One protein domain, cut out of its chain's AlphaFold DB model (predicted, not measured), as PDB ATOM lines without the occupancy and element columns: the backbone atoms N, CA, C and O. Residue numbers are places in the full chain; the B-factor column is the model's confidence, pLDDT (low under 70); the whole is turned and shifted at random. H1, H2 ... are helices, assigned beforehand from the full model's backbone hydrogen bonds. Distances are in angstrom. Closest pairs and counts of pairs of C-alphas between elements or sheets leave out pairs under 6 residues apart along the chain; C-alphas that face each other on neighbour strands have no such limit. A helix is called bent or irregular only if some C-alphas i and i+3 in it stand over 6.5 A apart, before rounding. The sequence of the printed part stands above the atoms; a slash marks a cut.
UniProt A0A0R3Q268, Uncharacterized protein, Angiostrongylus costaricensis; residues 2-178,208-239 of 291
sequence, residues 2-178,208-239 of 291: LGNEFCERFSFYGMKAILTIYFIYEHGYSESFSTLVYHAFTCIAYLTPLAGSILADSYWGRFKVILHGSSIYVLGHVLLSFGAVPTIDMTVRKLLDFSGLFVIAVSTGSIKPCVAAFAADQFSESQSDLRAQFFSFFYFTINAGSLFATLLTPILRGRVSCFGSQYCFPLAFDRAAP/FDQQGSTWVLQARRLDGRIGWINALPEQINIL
ATOM      1  N   LEU A   2     232.183 163.529 213.242       61.59
ATOM      2  CA  LEU A   2     232.576 164.905 212.852       61.59
ATOM      3  C   LEU A   2     232.053 165.327 211.462       61.59
ATOM      4  O   LEU A   2     231.457 166.389 211.338       61.59
ATOM      5  N   GLY A   3     232.164 164.463 210.444       61.69
ATOM      6  CA  GLY A   3     231.601 164.732 209.111       61.69
ATOM      7  C   GLY A   3     230.074 164.908 209.082       61.69
ATOM      8  O   GLY A   3     229.576 165.741 208.336       61.69
ATOM      9  N   ASN A   4     229.325 164.203 209.938       66.88
ATOM     10  CA  ASN A   4     227.873 164.380 210.054       66.88
ATOM     11  C   ASN A   4     227.531 165.759 210.640       66.88
ATOM     12  O   ASN A   4     226.651 166.435 210.116       66.88
ATOM     13  N   GLU A   5     228.237 166.188 211.695       70.12
ATOM     14  CA  GLU A   5     228.061 167.538 212.256       70.12
ATOM     15  C   GLU A   5     228.466 168.611 211.235       70.12
ATOM     16  O   GLU A   5     227.741 169.584 211.059       70.12
ATOM     17  N   PHE A   6     229.564 168.416 210.493       66.19
ATOM     18  CA  PHE A   6     229.953 169.319 209.405       66.19
ATOM     19  C   PHE A   6     228.841 169.464 208.361       66.19
ATOM     20  O   PHE A   6     228.455 170.584 208.036       66.19
ATOM     21  N   CYS A   7     228.321 168.346 207.844       66.62
ATOM     22  CA  CYS A   7     227.334 168.343 206.765       66.62
ATOM     23  C   CYS A   7     225.972 168.893 207.208       66.62
ATOM     24  O   CYS A   7     225.376 169.675 206.467       66.62
ATOM     25  N   GLU A   8     225.483 168.553 208.407       72.19
ATOM     26  CA  GLU A   8     224.232 169.132 208.918       72.19
ATOM     27  C   GLU A   8     224.401 170.627 209.230       72.19
ATOM     28  O   GLU A   8     223.532 171.411 208.848       72.19
ATOM     29  N   ARG A   9     225.534 171.068 209.804       73.19
ATOM     30  CA  ARG A   9     225.796 172.502 210.029       73.19
ATOM     31  C   ARG A   9     225.912 173.246 208.709       73.19
ATOM     32  O   ARG A   9     225.322 174.316 208.573       73.19
ATOM     33  N   PHE A  10     226.610 172.672 207.732       65.62
ATOM     34  CA  PHE A  10     226.736 173.240 206.397       65.62
ATOM     35  C   PHE A  10     225.358 173.401 205.739       65.62
ATOM     36  O   PHE A  10     225.003 174.486 205.287       65.62
ATOM     37  N   SER A  11     224.540 172.348 205.750       70.12
ATOM     38  CA  SER A  11     223.194 172.356 205.172       70.12
ATOM     39  C   SER A  11     222.256 173.341 205.888       70.12
ATOM     40  O   SER A  11     221.599 174.158 205.238       70.12
ATOM     41  N   PHE A  12     222.248 173.335 207.227       75.50
ATOM     42  CA  PHE A  12     221.415 174.215 208.048       75.50
ATOM     43  C   PHE A  12     221.774 175.692 207.846       75.50
ATOM     44  O   PHE A  12     220.889 176.501 207.567       75.50
ATOM     45  N   TYR A  13     223.057 176.058 207.957       67.62
ATOM     46  CA  TYR A  13     223.488 177.449 207.788       67.62
ATOM     47  C   TYR A  13     223.428 177.908 206.329       67.62
ATOM     48  O   TYR A  13     223.051 179.052 206.091       67.62
ATOM     49  N   GLY A  14     223.717 177.033 205.362       61.97
ATOM     50  CA  GLY A  14     223.617 177.339 203.934       61.97
ATOM     51  C   GLY A  14     222.192 177.712 203.539       61.97
ATOM     52  O   GLY A  14     221.966 178.804 203.022       61.97
ATOM     53  N   MET A  15     221.218 176.862 203.878       82.56
ATOM     54  CA  MET A  15     219.796 177.145 203.658       82.56
ATOM     55  C   MET A  15     219.346 178.394 204.436       82.56
ATOM     56  O   MET A  15     218.756 179.303 203.851       82.56
ATOM     57  N   LYS A  16     219.689 178.509 205.729       76.31
ATOM     58  CA  LYS A  16     219.303 179.668 206.558       76.31
ATOM     59  C   LYS A  16     219.866 180.990 206.005       76.31
ATOM     60  O   LYS A  16     219.165 181.993 206.059       76.31
ATOM     61  N   ALA A  17     221.067 181.009 205.419       62.91
ATOM     62  CA  ALA A  17     221.692 182.223 204.879       62.91
ATOM     63  C   ALA A  17     220.960 182.834 203.665       62.91
ATOM     64  O   ALA A  17     221.074 184.037 203.435       62.91
ATOM     65  N   ILE A  18     220.211 182.031 202.900       67.31
ATOM     66  CA  ILE A  18     219.521 182.470 201.670       67.31
ATOM     67  C   ILE A  18     217.987 182.449 201.781       67.31
ATOM     68  O   ILE A  18     217.310 183.017 200.924       67.31
ATOM     69  N   LEU A  19     217.429 181.852 202.842       74.00
ATOM     70  CA  LEU A  19     215.991 181.608 203.010       74.00
ATOM     71  C   LEU A  19     215.121 182.873 202.909       74.00
ATOM     72  O   LEU A  19     214.107 182.884 202.211       74.00
ATOM     73  N   THR A  20     215.521 183.960 203.572       72.50
ATOM     74  CA  THR A  20     214.778 185.235 203.544       72.50
ATOM     75  C   THR A  20     214.724 185.819 202.128       72.50
ATOM     76  O   THR A  20     213.708 186.370 201.714       72.50
ATOM     77  N   ILE A  21     215.810 185.670 201.364       65.31
ATOM     78  CA  ILE A  21     215.944 186.165 199.988       65.31
ATOM     79  C   ILE A  21     215.188 185.274 198.998       65.31
ATOM     80  O   ILE A  21     214.549 185.800 198.088       65.31
ATOM     81  N   TYR A  22     215.186 183.954 199.212       72.44
ATOM     82  CA  TYR A  22     214.357 183.006 198.466       72.44
ATOM     83  C   TYR A  22     212.876 183.403 198.514       72.44
ATOM     84  O   TYR A  22     212.258 183.603 197.471       72.44
ATOM     85  N   PHE A  23     212.318 183.626 199.707       76.81
ATOM     86  CA  PHE A  23     210.910 184.013 199.849       76.81
ATOM     87  C   PHE A  23     210.554 185.354 199.190       76.81
ATOM     88  O   PHE A  23     209.464 185.490 198.629       76.81
ATOM     89  N   ILE A  24     211.468 186.326 199.207       70.06
ATOM     90  CA  ILE A  24     211.252 187.629 198.565       70.06
ATOM     91  C   ILE A  24     211.222 187.497 197.036       70.06
ATOM     92  O   ILE A  24     210.323 188.044 196.403       70.06
ATOM     93  N   TYR A  25     212.180 186.782 196.434       69.75
ATOM     94  CA  TYR A  25     212.315 186.735 194.971       69.75
ATOM     95  C   TYR A  25     211.490 185.633 194.292       69.75
ATOM     96  O   TYR A  25     210.942 185.885 193.222       69.75
ATOM     97  N   GLU A  26     211.369 184.443 194.886       71.62
ATOM     98  CA  GLU A  26     210.676 183.298 194.266       71.62
ATOM     99  C   GLU A  26     209.180 183.242 194.613       71.62
ATOM    100  O   GLU A  26     208.372 182.822 193.786       71.62
ATOM    101  N   HIS A  27     208.792 183.703 195.809       74.00
ATOM    102  CA  HIS A  27     207.386 183.731 196.256       74.00
ATOM    103  C   HIS A  27     206.746 185.122 196.240       74.00
ATOM    104  O   HIS A  27     205.536 185.236 196.457       74.00
ATOM    105  N   GLY A  28     207.530 186.177 195.991       76.81
ATOM    106  CA  GLY A  28     207.054 187.564 195.996       76.81
ATOM    107  C   GLY A  28     206.600 188.057 197.375       76.81
ATOM    108  O   GLY A  28     205.775 188.967 197.463       76.81
ATOM    109  N   TYR A  29     207.073 187.436 198.460       85.50
ATOM    110  CA  TYR A  29     206.664 187.791 199.816       85.50
ATOM    111  C   TYR A  29     207.299 189.100 200.295       85.50
ATOM    112  O   TYR A  29     208.411 189.466 199.912       85.50
ATOM    113  N   SER A  30     206.601 189.806 201.191       88.19
ATOM    114  CA  SER A  30     207.149 191.010 201.815       88.19
ATOM    115  C   SER A  30     208.379 190.681 202.665       88.19
ATOM    116  O   SER A  30     208.516 189.578 203.208       88.19
ATOM    117  N   GLU A  31     209.264 191.664 202.847       79.69
ATOM    118  CA  GLU A  31     210.438 191.522 203.718       79.69
ATOM    119  C   GLU A  31     210.028 191.180 205.164       79.69
ATOM    120  O   GLU A  31     210.667 190.356 205.818       79.69
ATOM    121  N   SER A  32     208.910 191.747 205.636       77.38
ATOM    122  CA  SER A  32     208.337 191.475 206.958       77.38
ATOM    123  C   SER A  32     207.823 190.040 207.108       77.38
ATOM    124  O   SER A  32     208.131 189.390 208.105       77.38
ATOM    125  N   PHE A  33     207.092 189.514 206.121       86.50
ATOM    126  CA  PHE A  33     206.579 188.143 206.164       86.50
ATOM    127  C   PHE A  33     207.710 187.117 206.017       86.50
ATOM    128  O   PHE A  33     207.765 186.147 206.767       86.50
ATOM    129  N   SER A  34     208.672 187.374 205.130       76.25
ATOM    130  CA  SER A  34     209.852 186.514 204.944       76.25
ATOM    131  C   SER A  34     210.704 186.434 206.220       76.25
ATOM    132  O   SER A  34     211.155 185.355 206.605       76.25
ATOM    133  N   THR A  35     210.847 187.556 206.933       78.44
ATOM    134  CA  THR A  35     211.517 187.621 208.245       78.44
ATOM    135  C   THR A  35     210.723 186.887 209.333       78.44
ATOM    136  O   THR A  35     211.305 186.155 210.132       78.44
ATOM    137  N   LEU A  36     209.390 187.009 209.345       87.62
ATOM    138  CA  LEU A  36     208.523 186.263 210.266       87.62
ATOM    139  C   LEU A  36     208.674 184.744 210.079       87.62
ATOM    140  O   LEU A  36     208.873 184.030 211.061       87.62
ATOM    141  N   VAL A  37     208.632 184.254 208.836       84.94
ATOM    142  CA  VAL A  37     208.796 182.823 208.519       84.94
ATOM    143  C   VAL A  37     210.181 182.318 208.937       84.94
ATOM    144  O   VAL A  37     210.280 181.260 209.558       84.94
ATOM    145  N   TYR A  38     211.239 183.096 208.684       83.12
ATOM    146  CA  TYR A  38     212.604 182.789 209.124       83.12
ATOM    147  C   TYR A  38     212.704 182.588 210.647       83.12
ATOM    148  O   TYR A  38     213.269 181.592 211.117       83.12
ATOM    149  N   HIS A  39     212.148 183.511 211.438       86.06
ATOM    150  CA  HIS A  39     212.206 183.417 212.899       86.06
ATOM    151  C   HIS A  39     211.248 182.357 213.458       86.06
ATOM    152  O   HIS A  39     211.598 181.699 214.435       86.06
ATOM    153  N   ALA A  40     210.100 182.107 212.818       89.69
ATOM    154  CA  ALA A  40     209.202 181.007 213.179       89.69
ATOM    155  C   ALA A  40     209.867 179.632 212.964       89.69
ATOM    156  O   ALA A  40     209.884 178.812 213.883       89.69
ATOM    157  N   PHE A  41     210.494 179.413 211.801       87.81
ATOM    158  CA  PHE A  41     211.327 178.235 211.525       87.81
ATOM    159  C   PHE A  41     212.418 178.062 212.590       87.81
ATOM    160  O   PHE A  41     212.573 176.984 213.166       87.81
ATOM    161  N   THR A  42     213.143 179.145 212.883       85.44
ATOM    162  CA  THR A  42     214.259 179.124 213.834       85.44
ATOM    163  C   THR A  42     213.781 178.798 215.253       85.44
ATOM    164  O   THR A  42     214.373 177.945 215.908       85.44
ATOM    165  N   CYS A  43     212.666 179.385 215.697       86.75
ATOM    166  CA  CYS A  43     212.038 179.095 216.987       86.75
ATOM    167  C   CYS A  43     211.687 177.604 217.128       86.75
ATOM    168  O   CYS A  43     212.101 176.963 218.095       86.75
ATOM    169  N   ILE A  44     211.016 177.018 216.127       89.19
ATOM    170  CA  ILE A  44     210.683 175.585 216.129       89.19
ATOM    171  C   ILE A  44     211.966 174.741 216.189       89.19
ATOM    172  O   ILE A  44     212.048 173.838 217.016       89.19
ATOM    173  N   ALA A  45     212.995 175.076 215.403       85.31
ATOM    174  CA  ALA A  45     214.270 174.350 215.355       85.31
ATOM    175  C   ALA A  45     215.131 174.437 216.637       85.31
ATOM    176  O   ALA A  45     216.100 173.681 216.767       85.31
ATOM    177  N   TYR A  46     214.810 175.350 217.562       83.31
ATOM    178  CA  TYR A  46     215.429 175.459 218.891       83.31
ATOM    179  C   TYR A  46     214.511 175.008 220.042       83.31
ATOM    180  O   TYR A  46     215.017 174.734 221.130       83.31
ATOM    181  N   LEU A  47     213.204 174.848 219.807       85.38
ATOM    182  CA  LEU A  47     212.247 174.273 220.764       85.38
ATOM    183  C   LEU A  47     212.179 172.737 220.685       85.38
ATOM    184  O   LEU A  47     212.122 172.050 221.705       85.38
ATOM    185  N   THR A  48     212.224 172.182 219.471       86.50
ATOM    186  CA  THR A  48     212.148 170.733 219.211       86.50
ATOM    187  C   THR A  48     213.279 169.879 219.816       86.50
ATOM    188  O   THR A  48     213.005 168.702 220.062       86.50
ATOM    189  N   PRO A  49     214.490 170.392 220.148       84.75
ATOM    190  CA  PRO A  49     215.491 169.657 220.920       84.75
ATOM    191  C   PRO A  49     214.981 168.992 222.199       84.75
ATOM    192  O   PRO A  49     215.385 167.866 222.472       84.75
ATOM    193  N   LEU A  50     214.063 169.615 222.950       80.12
ATOM    194  CA  LEU A  50     213.537 169.016 224.186       80.12
ATOM    195  C   LEU A  50     212.744 167.730 223.900       80.12
ATOM    196  O   LEU A  50     212.892 166.733 224.601       80.12
ATOM    197  N   ALA A  51     211.924 167.731 222.847       82.94
ATOM    198  CA  ALA A  51     211.192 166.539 222.422       82.94
ATOM    199  C   ALA A  51     212.144 165.469 221.858       82.94
ATOM    200  O   ALA A  51     211.972 164.281 222.130       82.94
ATOM    201  N   GLY A  52     213.175 165.897 221.118       79.88
ATOM    202  CA  GLY A  52     214.221 165.027 220.581       79.88
ATOM    203  C   GLY A  52     215.009 164.290 221.666       79.88
ATOM    204  O   GLY A  52     215.158 163.072 221.576       79.88
ATOM    205  N   SER A  53     215.457 164.994 222.712       80.06
ATOM    206  CA  SER A  53     216.180 164.383 223.834       80.06
ATOM    207  C   SER A  53     215.290 163.445 224.648       80.06
ATOM    208  O   SER A  53     215.691 162.317 224.913       80.06
ATOM    209  N   ILE A  54     214.045 163.839 224.958       80.00
ATOM    210  CA  ILE A  54     213.097 162.963 225.674       80.00
ATOM    211  C   ILE A  54     212.860 161.662 224.893       80.00
ATOM    212  O   ILE A  54     212.899 160.582 225.484       80.00
ATOM    213  N   LEU A  55     212.667 161.731 223.571       79.25
ATOM    214  CA  LEU A  55     212.492 160.545 222.724       79.25
ATOM    215  C   LEU A  55     213.745 159.649 222.701       79.25
ATOM    216  O   LEU A  55     213.634 158.418 222.716       79.25
ATOM    217  N   ALA A  56     214.930 160.265 222.670       77.88
ATOM    218  CA  ALA A  56     216.214 159.574 222.646       77.88
ATOM    219  C   ALA A  56     216.517 158.853 223.959       77.88
ATOM    220  O   ALA A  56     216.881 157.678 223.920       77.88
ATOM    221  N   ASP A  57     216.341 159.528 225.094       77.06
ATOM    222  CA  ASP A  57     216.684 158.988 226.408       77.06
ATOM    223  C   ASP A  57     215.583 158.063 226.974       77.06
ATOM    224  O   ASP A  57     215.898 157.151 227.734       77.06
ATOM    225  N   SER A  58     214.308 158.232 226.581       76.38
ATOM    226  CA  SER A  58     213.183 157.463 227.163       76.38
ATOM    227  C   SER A  58     212.727 156.243 226.353       76.38
ATOM    228  O   SER A  58     212.157 155.323 226.933       76.38
ATOM    229  N   TYR A  59     212.908 156.230 225.023       74.50
ATOM    230  CA  TYR A  59     212.263 155.222 224.162       74.50
ATOM    231  C   TYR A  59     213.183 154.567 223.131       74.50
ATOM    232  O   TYR A  59     213.186 153.343 223.000       74.50
ATOM    233  N   TRP A  60     213.886 155.356 222.313       73.44
ATOM    234  CA  TRP A  60     214.492 154.837 221.074       73.44
ATOM    235  C   TRP A  60     216.019 154.713 221.122       73.44
ATOM    236  O   TRP A  60     216.590 153.969 220.321       73.44
ATOM    237  N   GLY A  61     216.681 155.393 222.058       74.19
ATOM    238  CA  GLY A  61     218.135 155.515 222.100       74.19
ATOM    239  C   GLY A  61     218.654 156.575 221.123       74.19
ATOM    240  O   GLY A  61     218.153 156.729 220.002       74.19
ATOM    241  N   ARG A  62     219.706 157.290 221.540       75.12
ATOM    242  CA  ARG A  62     220.300 158.433 220.818       75.12
ATOM    243  C   ARG A  62     220.606 158.113 219.354       75.12
ATOM    244  O   ARG A  62     220.192 158.863 218.475       75.12
ATOM    245  N   PHE A  63     221.224 156.964 219.068       78.50
ATOM    246  CA  PHE A  63     221.554 156.562 217.696       78.50
ATOM    247  C   PHE A  63     220.327 156.441 216.774       78.50
ATOM    248  O   PHE A  63     220.367 156.937 215.650       78.50
ATOM    249  N   LYS A  64     219.220 155.826 217.225       78.00
ATOM    250  CA  LYS A  64     218.021 155.660 216.379       78.00
ATOM    251  C   LYS A  64     217.307 156.990 216.157       78.00
ATOM    252  O   LYS A  64     216.847 157.249 215.047       78.00
ATOM    253  N   VAL A  65     217.258 157.848 217.178       84.31
ATOM    254  CA  VAL A  65     216.683 159.197 217.059       84.31
ATOM    255  C   VAL A  65     217.507 160.073 216.113       84.31
ATOM    256  O   VAL A  65     216.918 160.732 215.260       84.31
ATOM    257  N   ILE A  66     218.843 160.003 216.167       81.06
ATOM    258  CA  ILE A  66     219.721 160.657 215.183       81.06
ATOM    259  C   ILE A  66     219.498 160.065 213.785       81.06
ATOM    260  O   ILE A  66     219.339 160.817 212.835       81.06
ATOM    261  N   LEU A  67     219.448 158.739 213.624       82.00
ATOM    262  CA  LEU A  67     219.321 158.097 212.308       82.00
ATOM    263  C   LEU A  67     217.984 158.418 211.620       82.00
ATOM    264  O   LEU A  67     217.967 158.814 210.450       82.00
ATOM    265  N   HIS A  68     216.866 158.262 212.332       83.62
ATOM    266  CA  HIS A  68     215.548 158.615 211.807       83.62
ATOM    267  C   HIS A  68     215.409 160.134 211.649       83.62
ATOM    268  O   HIS A  68     214.934 160.580 210.609       83.62
ATOM    269  N   GLY A  69     215.916 160.925 212.603       87.19
ATOM    270  CA  GLY A  69     215.996 162.384 212.508       87.19
ATOM    271  C   GLY A  69     216.727 162.849 211.251       87.19
ATOM    272  O   GLY A  69     216.147 163.571 210.452       87.19
ATOM    273  N   SER A  70     217.944 162.364 210.997       84.00
ATOM    274  CA  SER A  70     218.721 162.681 209.790       84.00
ATOM    275  C   SER A  70     218.026 162.230 208.504       84.00
ATOM    276  O   SER A  70     218.099 162.924 207.494       84.00
ATOM    277  N   SER A  71     217.308 161.104 208.526       84.25
ATOM    278  CA  SER A  71     216.548 160.625 207.360       84.25
ATOM    279  C   SER A  71     215.342 161.524 207.043       84.25
ATOM    280  O   SER A  71     215.059 161.799 205.878       84.25
ATOM    281  N   ILE A  72     214.653 162.025 208.072       89.50
ATOM    282  CA  ILE A  72     213.520 162.953 207.932       89.50
ATOM    283  C   ILE A  72     214.020 164.374 207.594       89.50
ATOM    284  O   ILE A  72     213.434 165.048 206.750       89.50
ATOM    285  N   TYR A  73     215.157 164.801 208.152       84.56
ATOM    286  CA  TYR A  73     215.837 166.061 207.822       84.56
ATOM    287  C   TYR A  73     216.154 166.147 206.322       84.56
ATOM    288  O   TYR A  73     215.853 167.142 205.664       84.56
ATOM    289  N   VAL A  74     216.701 165.061 205.772       80.81
ATOM    290  CA  VAL A  74     216.964 164.881 204.338       80.81
ATOM    291  C   VAL A  74     215.687 164.992 203.507       80.81
ATOM    292  O   VAL A  74     215.682 165.710 202.509       80.81
ATOM    293  N   LEU A  75     214.596 164.336 203.922       84.25
ATOM    294  CA  LEU A  75     213.304 164.450 203.240       84.25
ATOM    295  C   LEU A  75     212.823 165.910 203.194       84.25
ATOM    296  O   LEU A  75     212.347 166.360 202.157       84.25
ATOM    297  N   GLY A  76     213.008 166.672 204.274       83.38
ATOM    298  CA  GLY A  76     212.685 168.098 204.305       83.38
ATOM    299  C   GLY A  76     213.475 168.935 203.288       83.38
ATOM    300  O   GLY A  76     212.893 169.783 202.614       83.38
ATOM    301  N   HIS A  77     214.770 168.654 203.092       79.19
ATOM    302  CA  HIS A  77     215.576 169.298 202.037       79.19
ATOM    303  C   HIS A  77     215.181 168.865 200.624       79.19
ATOM    304  O   HIS A  77     215.227 169.677 199.699       79.19
ATOM    305  N   VAL A  78     214.741 167.618 200.440       77.00
ATOM    306  CA  VAL A  78     214.166 167.155 199.166       77.00
ATOM    307  C   VAL A  78     212.862 167.904 198.856       77.00
ATOM    308  O   VAL A  78     212.680 168.345 197.723       77.00
ATOM    309  N   LEU A  79     211.996 168.131 199.851       78.81
ATOM    310  CA  LEU A  79     210.774 168.931 199.690       78.81
ATOM    311  C   LEU A  79     211.085 170.384 199.283       78.81
ATOM    312  O   LEU A  79     210.518 170.849 198.298       78.81
ATOM    313  N   LEU A  80     212.038 171.053 199.952       75.19
ATOM    314  CA  LEU A  80     212.522 172.385 199.539       75.19
ATOM    315  C   LEU A  80     213.072 172.386 198.103       75.19
ATOM    316  O   LEU A  80     212.809 173.297 197.323       75.19
ATOM    317  N   SER A  81     213.825 171.347 197.732       70.56
ATOM    318  CA  SER A  81     214.422 171.235 196.395       70.56
ATOM    319  C   SER A  81     213.357 171.136 195.298       70.56
ATOM    320  O   SER A  81     213.531 171.716 194.228       70.56
ATOM    321  N   PHE A  82     212.238 170.451 195.560       69.94
ATOM    322  CA  PHE A  82     211.087 170.443 194.655       69.94
ATOM    323  C   PHE A  82     210.299 171.763 194.691       69.94
ATOM    324  O   PHE A  82     209.879 172.234 193.637       69.94
ATOM    325  N   GLY A  83     210.136 172.400 195.857       67.19
ATOM    326  CA  GLY A  83     209.488 173.717 195.983       67.19
ATOM    327  C   GLY A  83     210.196 174.828 195.194       67.19
ATOM    328  O   GLY A  83     209.543 175.706 194.620       67.19
ATOM    329  N   ALA A  84     211.519 174.727 195.049       63.09
ATOM    330  CA  ALA A  84     212.338 175.630 194.244       63.09
ATOM    331  C   ALA A  84     212.187 175.461 192.713       63.09
ATOM    332  O   ALA A  84     212.719 176.282 191.967       63.09
ATOM    333  N   VAL A  85     211.481 174.437 192.210       69.06
ATOM    334  CA  VAL A  85     211.326 174.213 190.760       69.06
ATOM    335  C   VAL A  85     210.288 175.188 190.171       69.06
ATOM    336  O   VAL A  85     209.105 175.098 190.509       69.06
ATOM    337  N   PRO A  86     210.668 176.093 189.244       60.09
ATOM    338  CA  PRO A  86     209.791 177.181 188.801       60.09
ATOM    339  C   PRO A  86     208.631 176.739 187.896       60.09
ATOM    340  O   PRO A  86     207.702 177.512 187.684       60.09
ATOM    341  N   THR A  87     208.662 175.513 187.363       65.62
ATOM    342  CA  THR A  87     207.602 174.950 186.506       65.62
ATOM    343  C   THR A  87     206.435 174.332 187.286       65.62
ATOM    344  O   THR A  87     205.461 173.897 186.672       65.62
ATOM    345  N   ILE A  88     206.518 174.273 188.618       72.56
ATOM    346  CA  ILE A  88     205.468 173.742 189.496       72.56
ATOM    347  C   ILE A  88     204.503 174.868 189.896       72.56
ATOM    348  O   ILE A  88     204.922 176.007 190.102       72.56
ATOM    349  N   ASP A  89     203.210 174.550 190.037       82.44
ATOM    350  CA  ASP A  89     202.195 175.515 190.474       82.44
ATOM    351  C   ASP A  89     202.569 176.203 191.799       82.44
ATOM    352  O   ASP A  89     203.041 175.574 192.748       82.44
ATOM    353  N   MET A  90     202.287 177.503 191.882       80.69
ATOM    354  CA  MET A  90     202.632 178.359 193.019       80.69
ATOM    355  C   MET A  90     202.025 177.874 194.350       80.69
ATOM    356  O   MET A  90     202.635 178.047 195.406       80.69
ATOM    357  N   THR A  91     200.849 177.243 194.328       88.75
ATOM    358  CA  THR A  91     200.209 176.662 195.523       88.75
ATOM    359  C   THR A  91     200.980 175.439 196.012       88.75
ATOM    360  O   THR A  91     201.234 175.294 197.208       88.75
ATOM    361  N   VAL A  92     201.398 174.583 195.077       83.88
ATOM    362  CA  VAL A  92     202.169 173.366 195.361       83.88
ATOM    363  C   VAL A  92     203.580 173.719 195.834       83.88
ATOM    364  O   VAL A  92     204.021 173.167 196.839       83.88
ATOM    365  N   ARG A  93     204.253 174.694 195.199       79.44
ATOM    366  CA  ARG A  93     205.563 175.209 195.647       79.44
ATOM    367  C   ARG A  93     205.508 175.685 197.101       79.44
ATOM    368  O   ARG A  93     206.304 175.240 197.920       79.44
ATOM    369  N   LYS A  94     204.510 176.504 197.455       85.88
ATOM    370  CA  LYS A  94     204.291 176.967 198.841       85.88
ATOM    371  C   LYS A  94     204.080 175.808 199.812       85.88
ATOM    372  O   LYS A  94     204.694 175.791 200.875       85.88
ATOM    373  N   LEU A  95     203.242 174.832 199.458       89.69
ATOM    374  CA  LEU A  95     202.998 173.665 200.307       89.69
ATOM    375  C   LEU A  95     204.285 172.857 200.546       89.69
ATOM    376  O   LEU A  95     204.566 172.481 201.685       89.69
ATOM    377  N   LEU A  96     205.080 172.625 199.496       79.94
ATOM    378  CA  LEU A  96     206.373 171.938 199.573       79.94
ATOM    379  C   LEU A  96     207.384 172.710 200.430       79.94
ATOM    380  O   LEU A  96     208.036 172.108 201.278       79.94
ATOM    381  N   ASP A  97     207.461 174.033 200.284       82.25
ATOM    382  CA  ASP A  97     208.420 174.849 201.031       82.25
ATOM    383  C   ASP A  97     208.082 174.945 202.524       82.25
ATOM    384  O   ASP A  97     208.942 174.715 203.378       82.25
ATOM    385  N   PHE A  98     206.823 175.226 202.873       91.00
ATOM    386  CA  PHE A  98     206.409 175.301 204.278       91.00
ATOM    387  C   PHE A  98     206.443 173.931 204.970       91.00
ATOM    388  O   PHE A  98     206.855 173.851 206.131       91.00
ATOM    389  N   SER A  99     206.071 172.848 204.276       90.94
ATOM    390  CA  SER A  99     206.211 171.492 204.827       90.94
ATOM    391  C   SER A  99     207.679 171.080 204.954       90.94
ATOM    392  O   SER A  99     208.067 170.583 206.008       90.94
ATOM    393  N   GLY A 100     208.522 171.369 203.956       85.56
ATOM    394  CA  GLY A 100     209.966 171.134 203.993       85.56
ATOM    395  C   GLY A 100     210.646 171.843 205.163       85.56
ATOM    396  O   GLY A 100     211.339 171.195 205.950       85.56
ATOM    397  N   LEU A 101     210.380 173.139 205.360       88.19
ATOM    398  CA  LEU A 101     210.890 173.897 206.512       88.19
ATOM    399  C   LEU A 101     210.429 173.323 207.853       88.19
ATOM    400  O   LEU A 101     211.240 173.212 208.773       88.19
ATOM    401  N   PHE A 102     209.152 172.954 207.984       93.38
ATOM    402  CA  PHE A 102     208.633 172.360 209.217       93.38
ATOM    403  C   PHE A 102     209.307 171.013 209.520       93.38
ATOM    404  O   PHE A 102     209.770 170.782 210.639       93.38
ATOM    405  N   VAL A 103     209.441 170.158 208.503       91.81
ATOM    406  CA  VAL A 103     210.123 168.860 208.580       91.81
ATOM    407  C   VAL A 103     211.597 169.032 208.971       91.81
ATOM    408  O   VAL A 103     212.067 168.335 209.875       91.81
ATOM    409  N   ILE A 104     212.316 169.995 208.379       88.25
ATOM    410  CA  ILE A 104     213.698 170.336 208.765       88.25
ATOM    411  C   ILE A 104     213.745 170.821 210.218       88.25
ATOM    412  O   ILE A 104     214.579 170.339 210.984       88.25
ATOM    413  N   ALA A 105     212.862 171.734 210.632       89.38
ATOM    414  CA  ALA A 105     212.871 172.305 211.980       89.38
ATOM    415  C   ALA A 105     212.630 171.246 213.070       89.38
ATOM    416  O   ALA A 105     213.348 171.205 214.073       89.38
ATOM    417  N   VAL A 106     211.672 170.339 212.861       90.06
ATOM    418  CA  VAL A 106     211.409 169.219 213.781       90.06
ATOM    419  C   VAL A 106     212.583 168.239 213.812       90.06
ATOM    420  O   VAL A 106     213.045 167.873 214.892       90.06
ATOM    421  N   SER A 107     213.132 167.881 212.649       88.00
ATOM    422  CA  SER A 107     214.254 166.932 212.554       88.00
ATOM    423  C   SER A 107     215.567 167.488 213.104       88.00
ATOM    424  O   SER A 107     216.383 166.758 213.656       88.00
ATOM    425  N   THR A 108     215.768 168.803 213.018       83.75
ATOM    426  CA  THR A 108     216.907 169.485 213.648       83.75
ATOM    427  C   THR A 108     216.903 169.259 215.168       83.75
ATOM    428  O   THR A 108     217.962 169.092 215.774       83.75
ATOM    429  N   GLY A 109     215.713 169.187 215.775       76.69
ATOM    430  CA  GLY A 109     215.525 168.909 217.197       76.69
ATOM    431  C   GLY A 109     215.909 167.494 217.627       76.69
ATOM    432  O   GLY A 109     216.466 167.321 218.703       76.69
ATOM    433  N   SER A 110     215.689 166.473 216.798       82.00
ATOM    434  CA  SER A 110     216.122 165.103 217.118       82.00
ATOM    435  C   SER A 110     217.628 164.880 216.931       82.00
ATOM    436  O   SER A 110     218.191 163.979 217.553       82.00
ATOM    437  N   ILE A 111     218.300 165.707 216.125       80.00
ATOM    438  CA  ILE A 111     219.736 165.580 215.835       80.00
ATOM    439  C   ILE A 111     220.584 166.378 216.843       80.00
ATOM    440  O   ILE A 111     221.444 165.797 217.507       80.00
ATOM    441  N   LYS A 112     220.334 167.689 216.995       77.69
ATOM    442  CA  LYS A 112     221.190 168.629 217.757       77.69
ATOM    443  C   LYS A 112     221.592 168.178 219.174       77.69
ATOM    444  O   LYS A 112     222.792 168.125 219.438       77.69
ATOM    445  N   PRO A 113     220.657 167.874 220.100       75.69
ATOM    446  CA  PRO A 113     221.021 167.506 221.470       75.69
ATOM    447  C   PRO A 113     221.682 166.123 221.525       75.69
ATOM    448  O   PRO A 113     222.549 165.871 222.358       75.69
ATOM    449  N   CYS A 114     221.298 165.234 220.608       76.44
ATOM    450  CA  CYS A 114     221.710 163.841 220.603       76.44
ATOM    451  C   CYS A 114     223.134 163.647 220.067       76.44
ATOM    452  O   CYS A 114     223.858 162.822 220.615       76.44
ATOM    453  N   VAL A 115     223.563 164.379 219.026       75.81
ATOM    454  CA  VAL A 115     224.886 164.170 218.396       75.81
ATOM    455  C   VAL A 115     226.037 164.534 219.335       75.81
ATOM    456  O   VAL A 115     226.983 163.758 219.448       75.81
ATOM    457  N   ALA A 116     225.964 165.669 220.036       74.94
ATOM    458  CA  ALA A 116     227.021 166.073 220.968       74.94
ATOM    459  C   ALA A 116     227.102 165.140 222.192       74.94
ATOM    460  O   ALA A 116     228.201 164.758 222.592       74.94
ATOM    461  N   ALA A 117     225.955 164.717 222.737       76.75
ATOM    462  CA  ALA A 117     225.895 163.736 223.824       76.75
ATOM    463  C   ALA A 117     226.472 162.378 223.388       76.75
ATOM    464  O   ALA A 117     227.405 161.876 224.004       76.75
ATOM    465  N   PHE A 118     226.010 161.850 222.252       78.44
ATOM    466  CA  PHE A 118     226.492 160.588 221.687       78.44
ATOM    467  C   PHE A 118     227.997 160.612 221.367       78.44
ATOM    468  O   PHE A 118     228.652 159.578 221.454       78.44
ATOM    469  N   ALA A 119     228.561 161.784 221.049       75.19
ATOM    470  CA  ALA A 119     229.998 161.957 220.859       75.19
ATOM    471  C   ALA A 119     230.785 161.957 222.180       75.19
ATOM    472  O   ALA A 119     231.890 161.421 222.221       75.19
ATOM    473  N   ALA A 120     230.228 162.532 223.254       77.00
ATOM    474  CA  ALA A 120     230.815 162.448 224.592       77.00
ATOM    475  C   ALA A 120     230.848 160.999 225.097       77.00
ATOM    476  O   ALA A 120     231.862 160.585 225.662       77.00
ATOM    477  N   ASP A 121     229.782 160.236 224.823       79.88
ATOM    478  CA  ASP A 121     229.632 158.821 225.194       79.88
ATOM    479  C   ASP A 121     230.730 157.914 224.577       79.88
ATOM    480  O   ASP A 121     230.942 156.807 225.058       79.88
ATOM    481  N   GLN A 122     231.450 158.358 223.529       78.12
ATOM    482  CA  GLN A 122     232.501 157.559 222.865       78.12
ATOM    483  C   GLN A 122     233.854 157.544 223.602       78.12
ATOM    484  O   GLN A 122     234.783 156.873 223.151       78.12
ATOM    485  N   PHE A 123     233.999 158.290 224.701       84.56
ATOM    486  CA  PHE A 123     235.263 158.414 225.432       84.56
ATOM    487  C   PHE A 123     235.099 158.002 226.891       84.56
ATOM    488  O   PHE A 123     234.320 158.602 227.636       84.56
ATOM    489  N   SER A 124     235.902 157.023 227.310       85.81
ATOM    490  CA  SER A 124     235.999 156.611 228.713       85.81
ATOM    491  C   SER A 124     236.573 157.727 229.598       85.81
ATOM    492  O   SER A 124     237.234 158.650 229.115       85.81
ATOM    493  N   GLU A 125     236.336 157.665 230.910       80.44
ATOM    494  CA  GLU A 125     236.741 158.736 231.838       80.44
ATOM    495  C   GLU A 125     238.257 158.978 231.879       80.44
ATOM    496  O   GLU A 125     238.695 160.121 231.996       80.44
ATOM    497  N   SER A 126     239.055 157.922 231.694       84.38
ATOM    498  CA  SER A 126     240.520 157.990 231.601       84.38
ATOM    499  C   SER A 126     241.025 158.687 230.330       84.38
ATOM    500  O   SER A 126     242.202 159.027 230.242       84.38
ATOM    501  N   GLN A 127     240.151 158.924 229.348       85.81
ATOM    502  CA  GLN A 127     240.448 159.600 228.084       85.81
ATOM    503  C   GLN A 127     239.966 161.062 228.093       85.81
ATOM    504  O   GLN A 127     239.600 161.603 227.048       85.81
ATOM    505  N   SER A 128     239.968 161.717 229.260       79.75
ATOM    506  CA  SER A 128     239.532 163.111 229.451       79.75
ATOM    507  C   SER A 128     240.168 164.087 228.459       79.75
ATOM    508  O   SER A 128     239.462 164.905 227.865       79.75
ATOM    509  N   ASP A 129     241.476 163.964 228.237       77.50
ATOM    510  CA  ASP A 129     242.248 164.866 227.375       77.50
ATOM    511  C   ASP A 129     241.929 164.637 225.892       77.50
ATOM    512  O   ASP A 129     241.747 165.590 225.133       77.50
ATOM    513  N   LEU A 130     241.766 163.373 225.484       77.38
ATOM    514  CA  LEU A 130     241.352 163.016 224.124       77.38
ATOM    515  C   LEU A 130     239.905 163.455 223.850       77.38
ATOM    516  O   LEU A 130     239.612 163.957 222.766       77.38
ATOM    517  N   ARG A 131     239.013 163.341 224.844       78.06
ATOM    518  CA  ARG A 131     237.640 163.867 224.788       78.06
ATOM    519  C   ARG A 131     237.642 165.389 224.638       78.06
ATOM    520  O   ARG A 131     236.915 165.916 223.798       78.06
ATOM    521  N   ALA A 132     238.480 166.102 225.394       74.44
ATOM    522  CA  ALA A 132     238.631 167.552 225.272       74.44
ATOM    523  C   ALA A 132     239.155 167.953 223.880       74.44
ATOM    524  O   ALA A 132     238.556 168.810 223.229       74.44
ATOM    525  N   GLN A 133     240.191 167.271 223.378       73.50
ATOM    526  CA  GLN A 133     240.728 167.481 222.031       73.50
ATOM    527  C   GLN A 133     239.675 167.198 220.945       73.50
ATOM    528  O   GLN A 133     239.531 167.980 220.002       73.50
ATOM    529  N   PHE A 134     238.893 166.123 221.087       78.69
ATOM    530  CA  PHE A 134     237.779 165.823 220.192       78.69
ATOM    531  C   PHE A 134     236.743 166.952 220.193       78.69
ATOM    532  O   PHE A 134     236.333 167.386 219.118       78.69
ATOM    533  N   PHE A 135     236.348 167.475 221.358       75.38
ATOM    534  CA  PHE A 135     235.402 168.593 221.425       75.38
ATOM    535  C   PHE A 135     235.972 169.901 220.859       75.38
ATOM    536  O   PHE A 135     235.220 170.669 220.256       75.38
ATOM    537  N   SER A 136     237.288 170.128 220.932       71.12
ATOM    538  CA  SER A 136     237.946 171.221 220.200       71.12
ATOM    539  C   SER A 136     237.814 171.049 218.681       71.12
ATOM    540  O   SER A 136     237.423 171.992 217.989       71.12
ATOM    541  N   PHE A 137     238.050 169.842 218.150       71.25
ATOM    542  CA  PHE A 137     237.819 169.545 216.730       71.25
ATOM    543  C   PHE A 137     236.332 169.600 216.345       71.25
ATOM    544  O   PHE A 137     236.009 170.066 215.254       71.25
ATOM    545  N   PHE A 138     235.415 169.193 217.223       69.50
ATOM    546  CA  PHE A 138     233.965 169.292 217.024       69.50
ATOM    547  C   PHE A 138     233.528 170.761 216.903       69.50
ATOM    548  O   PHE A 138     232.840 171.130 215.950       69.50
ATOM    549  N   TYR A 139     234.016 171.629 217.795       68.50
ATOM    550  CA  TYR A 139     233.773 173.072 217.742       68.50
ATOM    551  C   TYR A 139     234.380 173.724 216.490       68.50
ATOM    552  O   TYR A 139     233.715 174.518 215.819       68.50
ATOM    553  N   PHE A 140     235.612 173.356 216.121       70.81
ATOM    554  CA  PHE A 140     236.222 173.778 214.857       70.81
ATOM    555  C   PHE A 140     235.365 173.357 213.654       70.81
ATOM    556  O   PHE A 140     235.101 174.167 212.771       70.81
ATOM    557  N   THR A 141     234.868 172.118 213.652       67.19
ATOM    558  CA  THR A 141     234.052 171.547 212.570       67.19
ATOM    559  C   THR A 141     232.718 172.281 212.402       67.19
ATOM    560  O   THR A 141     232.325 172.566 211.272       67.19
ATOM    561  N   ILE A 142     232.056 172.666 213.501       67.31
ATOM    562  CA  ILE A 142     230.843 173.505 213.478       67.31
ATOM    563  C   ILE A 142     231.120 174.860 212.813       67.31
ATOM    564  O   ILE A 142     230.383 175.280 211.917       67.31
ATOM    565  N   ASN A 143     232.192 175.540 213.231       69.19
ATOM    566  CA  ASN A 143     232.545 176.863 212.714       69.19
ATOM    567  C   ASN A 143     233.009 176.801 211.254       69.19
ATOM    568  O   ASN A 143     232.607 177.644 210.455       69.19
ATOM    569  N   ALA A 144     233.777 175.776 210.878       66.38
ATOM    570  CA  ALA A 144     234.175 175.521 209.498       66.38
ATOM    571  C   ALA A 144     232.959 175.220 208.605       66.38
ATOM    572  O   ALA A 144     232.831 175.816 207.540       66.38
ATOM    573  N   GLY A 145     232.033 174.357 209.041       56.97
ATOM    574  CA  GLY A 145     230.805 174.046 208.297       56.97
ATOM    575  C   GLY A 145     229.935 175.283 208.073       56.97
ATOM    576  O   GLY A 145     229.490 175.533 206.952       56.97
ATOM    577  N   SER A 146     229.771 176.112 209.109       64.50
ATOM    578  CA  SER A 146     229.085 177.407 209.012       64.50
ATOM    579  C   SER A 146     229.805 178.378 208.064       64.50
ATOM    580  O   SER A 146     229.163 178.949 207.180       64.50
ATOM    581  N   LEU A 147     231.133 178.519 208.177       66.88
ATOM    582  CA  LEU A 147     231.953 179.368 207.306       66.88
ATOM    583  C   LEU A 147     231.814 178.965 205.837       66.88
ATOM    584  O   LEU A 147     231.481 179.797 204.994       66.88
ATOM    585  N   PHE A 148     232.049 177.687 205.526       66.38
ATOM    586  CA  PHE A 148     232.011 177.183 204.159       66.38
ATOM    587  C   PHE A 148     230.607 177.250 203.568       66.38
ATOM    588  O   PHE A 148     230.478 177.641 202.412       66.38
ATOM    589  N   ALA A 149     229.554 176.959 204.332       54.97
ATOM    590  CA  ALA A 149     228.187 177.105 203.842       54.97
ATOM    591  C   ALA A 149     227.838 178.554 203.521       54.97
ATOM    592  O   ALA A 149     227.277 178.836 202.462       54.97
ATOM    593  N   THR A 150     228.213 179.473 204.406       63.06
ATOM    594  CA  THR A 150     227.904 180.898 204.270       63.06
ATOM    595  C   THR A 150     228.729 181.563 203.164       63.06
ATOM    596  O   THR A 150     228.261 182.497 202.519       63.06
ATOM    597  N   LEU A 151     229.936 181.059 202.895       63.34
ATOM    598  CA  LEU A 151     230.776 181.499 201.783       63.34
ATOM    599  C   LEU A 151     230.330 180.891 200.443       63.34
ATOM    600  O   LEU A 151     230.124 181.619 199.474       63.34
ATOM    601  N   LEU A 152     230.200 179.562 200.372       56.66
ATOM    602  CA  LEU A 152     229.996 178.835 199.117       56.66
ATOM    603  C   LEU A 152     228.550 178.901 198.628       56.66
ATOM    604  O   LEU A 152     228.343 179.074 197.429       56.66
ATOM    605  N   THR A 153     227.548 178.802 199.507       58.53
ATOM    606  CA  THR A 153     226.140 178.725 199.075       58.53
ATOM    607  C   THR A 153     225.687 179.981 198.315       58.53
ATOM    608  O   THR A 153     225.128 179.827 197.228       58.53
ATOM    609  N   PRO A 154     225.996 181.220 198.760       55.41
ATOM    610  CA  PRO A 154     225.682 182.421 197.982       55.41
ATOM    611  C   PRO A 154     226.484 182.538 196.674       55.41
ATOM    612  O   PRO A 154     225.953 183.011 195.671       55.41
ATOM    613  N   ILE A 155     227.743 182.076 196.649       57.59
ATOM    614  CA  ILE A 155     228.571 182.081 195.428       57.59
ATOM    615  C   ILE A 155     228.018 181.093 194.391       57.59
ATOM    616  O   ILE A 155     227.957 181.425 193.208       57.59
ATOM    617  N   LEU A 156     227.592 179.904 194.822       52.97
ATOM    618  CA  LEU A 156     226.954 178.904 193.965       52.97
ATOM    619  C   LEU A 156     225.596 179.412 193.455       52.97
ATOM    620  O   LEU A 156     225.364 179.368 192.247       52.97
ATOM    621  N   ARG A 157     224.770 180.008 194.334       55.03
ATOM    622  CA  ARG A 157     223.503 180.677 193.972       55.03
ATOM    623  C   ARG A 157     223.689 181.713 192.862       55.03
ATOM    624  O   ARG A 157     222.856 181.784 191.970       55.03
ATOM    625  N   GLY A 158     224.749 182.521 192.935       51.12
ATOM    626  CA  GLY A 158     225.018 183.610 191.988       51.12
ATOM    627  C   GLY A 158     225.793 183.221 190.723       51.12
ATOM    628  O   GLY A 158     225.991 184.080 189.866       51.12
ATOM    629  N   ARG A 159     226.274 181.973 190.599       46.28
ATOM    630  CA  ARG A 159     227.059 181.503 189.437       46.28
ATOM    631  C   ARG A 159     226.400 180.380 188.639       46.28
ATOM    632  O   ARG A 159     226.812 180.151 187.506       46.28
ATOM    633  N   VAL A 160     225.425 179.673 189.209       45.84
ATOM    634  CA  VAL A 160     224.757 178.537 188.561       45.84
ATOM    635  C   VAL A 160     223.318 178.915 188.216       45.84
ATOM    636  O   VAL A 160     222.465 179.017 189.094       45.84
ATOM    637  N   SER A 161     223.046 179.096 186.924       44.53
ATOM    638  CA  SER A 161     221.697 179.298 186.397       44.53
ATOM    639  C   SER A 161     220.994 177.955 186.188       44.53
ATOM    640  O   SER A 161     221.448 177.103 185.424       44.53
ATOM    641  N   CYS A 162     219.859 177.764 186.859       48.72
ATOM    642  CA  CYS A 162     219.065 176.538 186.794       48.72
ATOM    643  C   CYS A 162     217.745 176.814 186.064       48.72
ATOM    644  O   CYS A 162     217.006 177.728 186.423       48.72
ATOM    645  N   PHE A 163     217.452 176.034 185.017       42.75
ATOM    646  CA  PHE A 163     216.208 176.109 184.229       42.75
ATOM    647  C   PHE A 163     215.849 177.513 183.692       42.75
ATOM    648  O   PHE A 163     214.678 177.851 183.547       42.75
ATOM    649  N   GLY A 164     216.855 178.346 183.400       45.03
ATOM    650  CA  GLY A 164     216.663 179.726 182.934       45.03
ATOM    651  C   GLY A 164     216.422 180.761 184.044       45.03
ATOM    652  O   GLY A 164     216.429 181.954 183.750       45.03
ATOM    653  N   SER A 165     216.283 180.342 185.309       44.06
ATOM    654  CA  SER A 165     216.302 181.251 186.460       44.06
ATOM    655  C   SER A 165     217.740 181.627 186.848       44.06
ATOM    656  O   SER A 165     218.688 180.864 186.645       44.06
ATOM    657  N   GLN A 166     217.898 182.822 187.421       45.47
ATOM    658  CA  GLN A 166     219.181 183.381 187.869       45.47
ATOM    659  C   GLN A 166     219.637 182.842 189.240       45.47
ATOM    660  O   GLN A 166     220.672 183.278 189.742       45.47
ATOM    661  N   TYR A 167     218.879 181.930 189.863       45.03
ATOM    662  CA  TYR A 167     219.099 181.460 191.235       45.03
ATOM    663  C   TYR A 167     218.967 179.931 191.344       45.03
ATOM    664  O   TYR A 167     218.106 179.335 190.699       45.03
ATOM    665  N   CYS A 168     219.815 179.289 192.160       46.88
ATOM    666  CA  CYS A 168     219.812 177.834 192.369       46.88
ATOM    667  C   CYS A 168     220.390 177.422 193.743       46.88
ATOM    668  O   CYS A 168     221.180 178.170 194.326       46.88
ATOM    669  N   PHE A 169     220.015 176.239 194.259       48.25
ATOM    670  CA  PHE A 169     220.274 175.795 195.645       48.25
ATOM    671  C   PHE A 169     220.708 174.299 195.732       48.25
ATOM    672  O   PHE A 169     219.929 173.446 195.311       48.25
ATOM    673  N   PRO A 170     221.922 173.950 196.239       37.16
ATOM    674  CA  PRO A 170     222.469 172.567 196.250       37.16
ATOM    675  C   PRO A 170     222.554 171.849 197.638       37.16
ATOM    676  O   PRO A 170     222.231 172.435 198.667       37.16
ATOM    677  N   LEU A 171     222.996 170.568 197.663       31.25
ATOM    678  CA  LEU A 171     222.682 169.519 198.682       31.25
ATOM    679  C   LEU A 171     223.911 168.609 199.059       31.25
ATOM    680  O   LEU A 171     224.757 168.406 198.191       31.25
ATOM    681  N   ALA A 172     224.042 168.044 200.292       29.88
ATOM    682  CA  ALA A 172     225.177 167.159 200.736       29.88
ATOM    683  C   ALA A 172     224.906 166.204 201.966       29.88
ATOM    684  O   ALA A 172     223.985 166.473 202.733       29.88
ATOM    685  N   PHE A 173     225.702 165.117 202.186       28.66
ATOM    686  CA  PHE A 173     225.470 163.964 203.133       28.66
ATOM    687  C   PHE A 173     226.745 163.274 203.754       28.66
ATOM    688  O   PHE A 173     227.801 163.364 203.137       28.66
ATOM    689  N   ASP A 174     226.634 162.530 204.899       26.16
ATOM    690  CA  ASP A 174     226.889 161.043 205.129       26.16
ATOM    691  C   ASP A 174     227.294 160.567 206.601       26.16
ATOM    692  O   ASP A 174     227.418 161.399 207.500       26.16
ATOM    693  N   ARG A 175     227.401 159.235 206.892       25.06
ATOM    694  CA  ARG A 175     227.066 158.473 208.168       25.06
ATOM    695  C   ARG A 175     228.158 158.002 209.223       25.06
ATOM    696  O   ARG A 175     229.354 158.063 208.970       25.06
ATOM    697  N   ALA A 176     227.683 157.422 210.375       24.66
ATOM    698  CA  ALA A 176     228.300 156.492 211.414       24.66
ATOM    699  C   ALA A 176     228.975 157.054 212.733       24.66
ATOM    700  O   ALA A 176     229.358 158.233 212.741       24.66
ATOM    701  N   ALA A 177     229.151 156.354 213.903       26.56
ATOM    702  CA  ALA A 177     229.035 154.934 214.426       26.56
ATOM    703  C   ALA A 177     228.822 154.872 216.010       26.56
ATOM    704  O   ALA A 177     228.755 155.976 216.548       26.56
ATOM    705  N   PRO A 178     228.699 153.714 216.762       38.81
ATOM    706  CA  PRO A 178     228.255 153.680 218.202       38.81
ATOM    707  C   PRO A 178     229.082 152.949 219.324       38.81
ATOM    708  O   PRO A 178     229.752 151.971 219.021       38.81
ATOM    709  N   PHE A 208     221.596 188.514 217.857       79.75
ATOM    710  CA  PHE A 208     222.488 187.680 217.053       79.75
ATOM    711  C   PHE A 208     221.776 186.997 215.878       79.75
ATOM    712  O   PHE A 208     222.318 186.950 214.774       79.75
ATOM    713  N   ASP A 209     220.550 186.497 216.065       78.44
ATOM    714  CA  ASP A 209     219.794 185.833 214.991       78.44
ATOM    715  C   ASP A 209     219.311 186.803 213.895       78.44
ATOM    716  O   ASP A 209     218.954 186.357 212.803       78.44
ATOM    717  N   GLN A 210     219.343 188.122 214.132       79.50
ATOM    718  CA  GLN A 210     219.043 189.126 213.101       79.50
ATOM    719  C   GLN A 210     220.103 189.186 211.996       79.50
ATOM    720  O   GLN A 210     219.820 189.720 210.919       79.50
ATOM    721  N   GLN A 211     221.300 188.622 212.219       79.44
ATOM    722  CA  GLN A 211     222.366 188.620 211.215       79.44
ATOM    723  C   GLN A 211     221.940 187.934 209.906       79.44
ATOM    724  O   GLN A 211     222.318 188.390 208.830       79.44
ATOM    725  N   GLY A 212     221.091 186.899 209.987       74.06
ATOM    726  CA  GLY A 212     220.599 186.146 208.827       74.06
ATOM    727  C   GLY A 212     219.240 186.601 208.280       74.06
ATOM    728  O   GLY A 212     218.727 185.991 207.343       74.06
ATOM    729  N   SER A 213     218.653 187.664 208.839       84.06
ATOM    730  CA  SER A 213     217.402 188.267 208.365       84.06
ATOM    731  C   SER A 213     217.566 189.782 208.188       84.06
ATOM    732  O   SER A 213     217.942 190.239 207.106       84.06
ATOM    733  N   THR A 214     217.351 190.569 209.241       85.94
ATOM    734  CA  THR A 214     217.368 192.039 209.224       85.94
ATOM    735  C   THR A 214     218.685 192.616 208.705       85.94
ATOM    736  O   THR A 214     218.666 193.584 207.946       85.94
ATOM    737  N   TRP A 215     219.837 192.036 209.061       87.38
ATOM    738  CA  TRP A 215     221.133 192.560 208.611       87.38
ATOM    739  C   TRP A 215     221.388 192.269 207.127       87.38
ATOM    740  O   TRP A 215     221.928 193.127 206.434       87.38
ATOM    741  N   VAL A 216     220.928 191.123 206.606       81.69
ATOM    742  CA  VAL A 216     220.944 190.830 205.158       81.69
ATOM    743  C   VAL A 216     220.044 191.812 204.400       81.69
ATOM    744  O   VAL A 216     220.435 192.341 203.359       81.69
ATOM    745  N   LEU A 217     218.853 192.113 204.933       82.31
ATOM    746  CA  LEU A 217     217.945 193.109 204.350       82.31
ATOM    747  C   LEU A 217     218.545 194.520 204.358       82.31
ATOM    748  O   LEU A 217     218.384 195.253 203.383       82.31
ATOM    749  N   GLN A 218     219.272 194.889 205.413       85.94
ATOM    750  CA  GLN A 218     219.996 196.156 205.465       85.94
ATOM    751  C   GLN A 218     221.164 196.172 204.468       85.94
ATOM    752  O   GLN A 218     221.326 197.153 203.747       85.94
ATOM    753  N   ALA A 219     221.924 195.079 204.348       84.00
ATOM    754  CA  ALA A 219     223.015 194.951 203.383       84.00
ATOM    755  C   ALA A 219     222.540 195.050 201.918       84.00
ATOM    756  O   ALA A 219     223.257 195.604 201.091       84.00
ATOM    757  N   ARG A 220     221.302 194.632 201.593       82.06
ATOM    758  CA  ARG A 220     220.678 194.865 200.267       82.06
ATOM    759  C   ARG A 220     220.478 196.348 199.921       82.06
ATOM    760  O   ARG A 220     220.237 196.657 198.758       82.06
ATOM    761  N   ARG A 221     220.530 197.250 200.907       85.44
ATOM    762  CA  ARG A 221     220.322 198.704 200.757       85.44
ATOM    763  C   ARG A 221     221.633 199.504 200.819       85.44
ATOM    764  O   ARG A 221     221.591 200.730 200.805       85.44
ATOM    765  N   LEU A 222     222.776 198.822 200.916       83.81
ATOM    766  CA  LEU A 222     224.118 199.404 200.980       83.81
ATOM    767  C   LEU A 222     224.899 199.079 199.697       83.81
ATOM    768  O   LEU A 222     224.575 198.124 198.994       83.81
ATOM    769  N   ASP A 223     225.943 199.857 199.394       81.19
ATOM    770  CA  ASP A 223     226.874 199.500 198.318       81.19
ATOM    771  C   ASP A 223     227.757 198.322 198.768       81.19
ATOM    772  O   ASP A 223     228.466 198.408 199.771       81.19
ATOM    773  N   GLY A 224     227.700 197.213 198.026       79.12
ATOM    774  CA  GLY A 224     228.479 196.000 198.287       79.12
ATOM    775  C   GLY A 224     229.938 196.067 197.821       79.12
ATOM    776  O   GLY A 224     230.655 195.071 197.930       79.12
ATOM    777  N   ARG A 225     230.399 197.193 197.263       81.75
ATOM    778  CA  ARG A 225     231.772 197.365 196.756       81.75
ATOM    779  C   ARG A 225     232.794 197.513 197.882       81.75
ATOM    780  O   ARG A 225     233.039 198.604 198.390       81.75
ATOM    781  N   ILE A 226     233.479 196.418 198.207       80.00
ATOM    782  CA  ILE A 226     234.619 196.401 199.129       80.00
ATOM    783  C   ILE A 226     235.906 196.384 198.292       80.00
ATOM    784  O   ILE A 226     236.497 195.337 198.014       80.00
ATOM    785  N   GLY A 227     236.314 197.570 197.835       81.88
ATOM    786  CA  GLY A 227     237.471 197.748 196.954       81.88
ATOM    787  C   GLY A 227     237.291 197.019 195.620       81.88
ATOM    788  O   GLY A 227     236.487 197.427 194.787       81.88
ATOM    789  N   TRP A 228     238.043 195.935 195.422       80.06
ATOM    790  CA  TRP A 228     238.023 195.120 194.198       80.06
ATOM    791  C   TRP A 228     236.939 194.029 194.188       80.06
ATOM    792  O   TRP A 228     236.758 193.358 193.173       80.06
ATOM    793  N   ILE A 229     236.248 193.809 195.312       77.56
ATOM    794  CA  ILE A 229     235.295 192.707 195.494       77.56
ATOM    795  C   ILE A 229     233.879 193.275 195.624       77.56
ATOM    796  O   ILE A 229     233.611 194.104 196.490       77.56
ATOM    797  N   ASN A 230     232.954 192.787 194.794       80.88
ATOM    798  CA  ASN A 230     231.520 192.993 194.996       80.88
ATOM    799  C   ASN A 230     231.010 191.934 195.982       80.88
ATOM    800  O   ASN A 230     230.877 190.765 195.613       80.88
ATOM    801  N   ALA A 231     230.754 192.332 197.225       82.75
ATOM    802  CA  ALA A 231     230.166 191.471 198.242       82.75
ATOM    803  C   ALA A 231     228.649 191.337 198.031       82.75
ATOM    804  O   ALA A 231     227.947 192.323 197.799       82.75
ATOM    805  N   LEU A 232     228.138 190.110 198.130       82.88
ATOM    806  CA  LEU A 232     226.701 189.835 198.145       82.88
ATOM    807  C   LEU A 232     226.128 190.094 199.554       82.88
ATOM    808  O   LEU A 232     226.798 189.761 200.533       82.88
ATOM    809  N   PRO A 233     224.893 190.612 199.696       80.38
ATOM    810  CA  PRO A 233     224.289 190.919 200.997       80.38
ATOM    811  C   PRO A 233     224.292 189.764 202.009       80.38
ATOM    812  O   PRO A 233     224.441 189.996 203.207       80.38
ATOM    813  N   GLU A 234     224.176 188.516 201.554       76.81
ATOM    814  CA  GLU A 234     224.208 187.323 202.413       76.81
ATOM    815  C   GLU A 234     225.586 187.060 203.032       76.81
ATOM    816  O   GLU A 234     225.674 186.447 204.098       76.81
ATOM    817  N   GLN A 235     226.662 187.546 202.405       82.81
ATOM    818  CA  GLN A 235     228.040 187.334 202.860       82.81
ATOM    819  C   GLN A 235     228.366 188.085 204.159       82.81
ATOM    820  O   GLN A 235     229.383 187.787 204.781       82.81
ATOM    821  N   ILE A 236     227.492 188.979 204.641       83.44
ATOM    822  CA  ILE A 236     227.622 189.578 205.980       83.44
ATOM    823  C   ILE A 236     227.664 188.514 207.091       83.44
ATOM    824  O   ILE A 236     228.378 188.672 208.080       83.44
ATOM    825  N   ASN A 237     226.992 187.377 206.884       78.25
ATOM    826  CA  ASN A 237     226.987 186.242 207.808       78.25
ATOM    827  C   ASN A 237     228.373 185.565 207.949       78.25
ATOM    828  O   ASN A 237     228.593 184.832 208.910       78.25
ATOM    829  N   ILE A 238     229.324 185.807 207.030       83.81
ATOM    830  CA  ILE A 238     230.706 185.283 207.107       83.81
ATOM    831  C   ILE A 238     231.468 185.908 208.285       83.81
ATOM    832  O   ILE A 238     232.367 185.275 208.841       83.81
ATOM    833  N   LEU A 239     231.099 187.128 208.697       82.50
ATOM    834  CA  LEU A 239     231.781 187.851 209.770       82.50
ATOM    835  C   LEU A 239     231.799 187.060 211.079       82.50
ATOM    836  O   LEU A 239     232.838 187.012 211.725       82.50
TER     837      LEU A 239
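AT A GLANCE: This is residues 2 to 178 and 208 to 239 of the 291 residues of an uncharacterized protein of Angiostrongylus costaricensis (UniProt A0A0R3Q268). H1 runs through the middle of a block of helices: H2, H5a and H4 stand side by side on one side of it, and the long H6 runs along another side. H1, H2, H4 and H5a make a loose up-and-down bundle, each running against the one before it in the chain, with H3 and H5b at one end; the short H7, H8 and H9 form a small group in which H9 packs on H6. Residues 124 to 130 and the loop of residues 225 to 230 stick out. The printed part has 209 residues with nine named helices, H1 to H9 in order, and no named strand: all helix. It is compact, with a radius of gyration of the C-alphas of 18.3 A, and spans 55 by 43 by 28 A.

HOW THE PARTS SIT: H1, residues 2 to 26, kinks by 47 degrees near residue 20. H2, residues 31 to 47, touches H1 through residues 31 to 38 alone, closest at the C-alphas of Thr 20 and Ser 34, 5.3 A; they form a helical hairpin. H3, residues 49 to 60, touches H4, residues 62 to 83, at the C-alphas of Ala 56 and Arg 62, 4.6 A. H5, residues 90 to 120, was assigned as one helix by its hydrogen bonds but is bent, with C-alphas 110 and 113 7.0 A apart; its arms are H5a, 90 to 110, and H5b, 113 to 120. H4 and H5a form a helical hairpin at a shallow tilt of 17 degrees, closest at the C-alphas of Gly 76 and Gly 100, 4.1 A. H6, residues 125 to 159, touches H1 through residues 138 to 154 alone, closest at the C-alphas of Phe 10 and Gly 145, 4.6 A. H7, residues 208 to 212, and H8, residues 214 to 219, each touch H9, residues 233 to 239. Every O i to N i+4 pair is within hydrogen-bond range in H2, H4 and H8, but 18 of 21 in H1, 7 of 8 in H3, 15 of 17 in H5a, 3 of 4 in H5b, 27 of 31 in H6, 0 of 1 in H7 and 0 of 3 in H9; O i to N i+3 gives 1 of 2 in H7 and 3 of 4 in H9.

IN THESE COORDINATES: H1 begins at C-alpha 2 (232.576, 164.905, 212.852) and is 34.1 A long; H4 is 31.1 A, H5a 30.6 A and H6 49.1 A. H9 ends at C-alpha 239 (231.781, 187.851, 209.770).

THE WHOLE: Residues 179 to 207 are not printed, leaving 34.5 A between C-alphas 178 and 208. The link from H8 to H9 is long. Mean pLDDT of the printed part is 73.6; residues 141 to 178 are among those under 70.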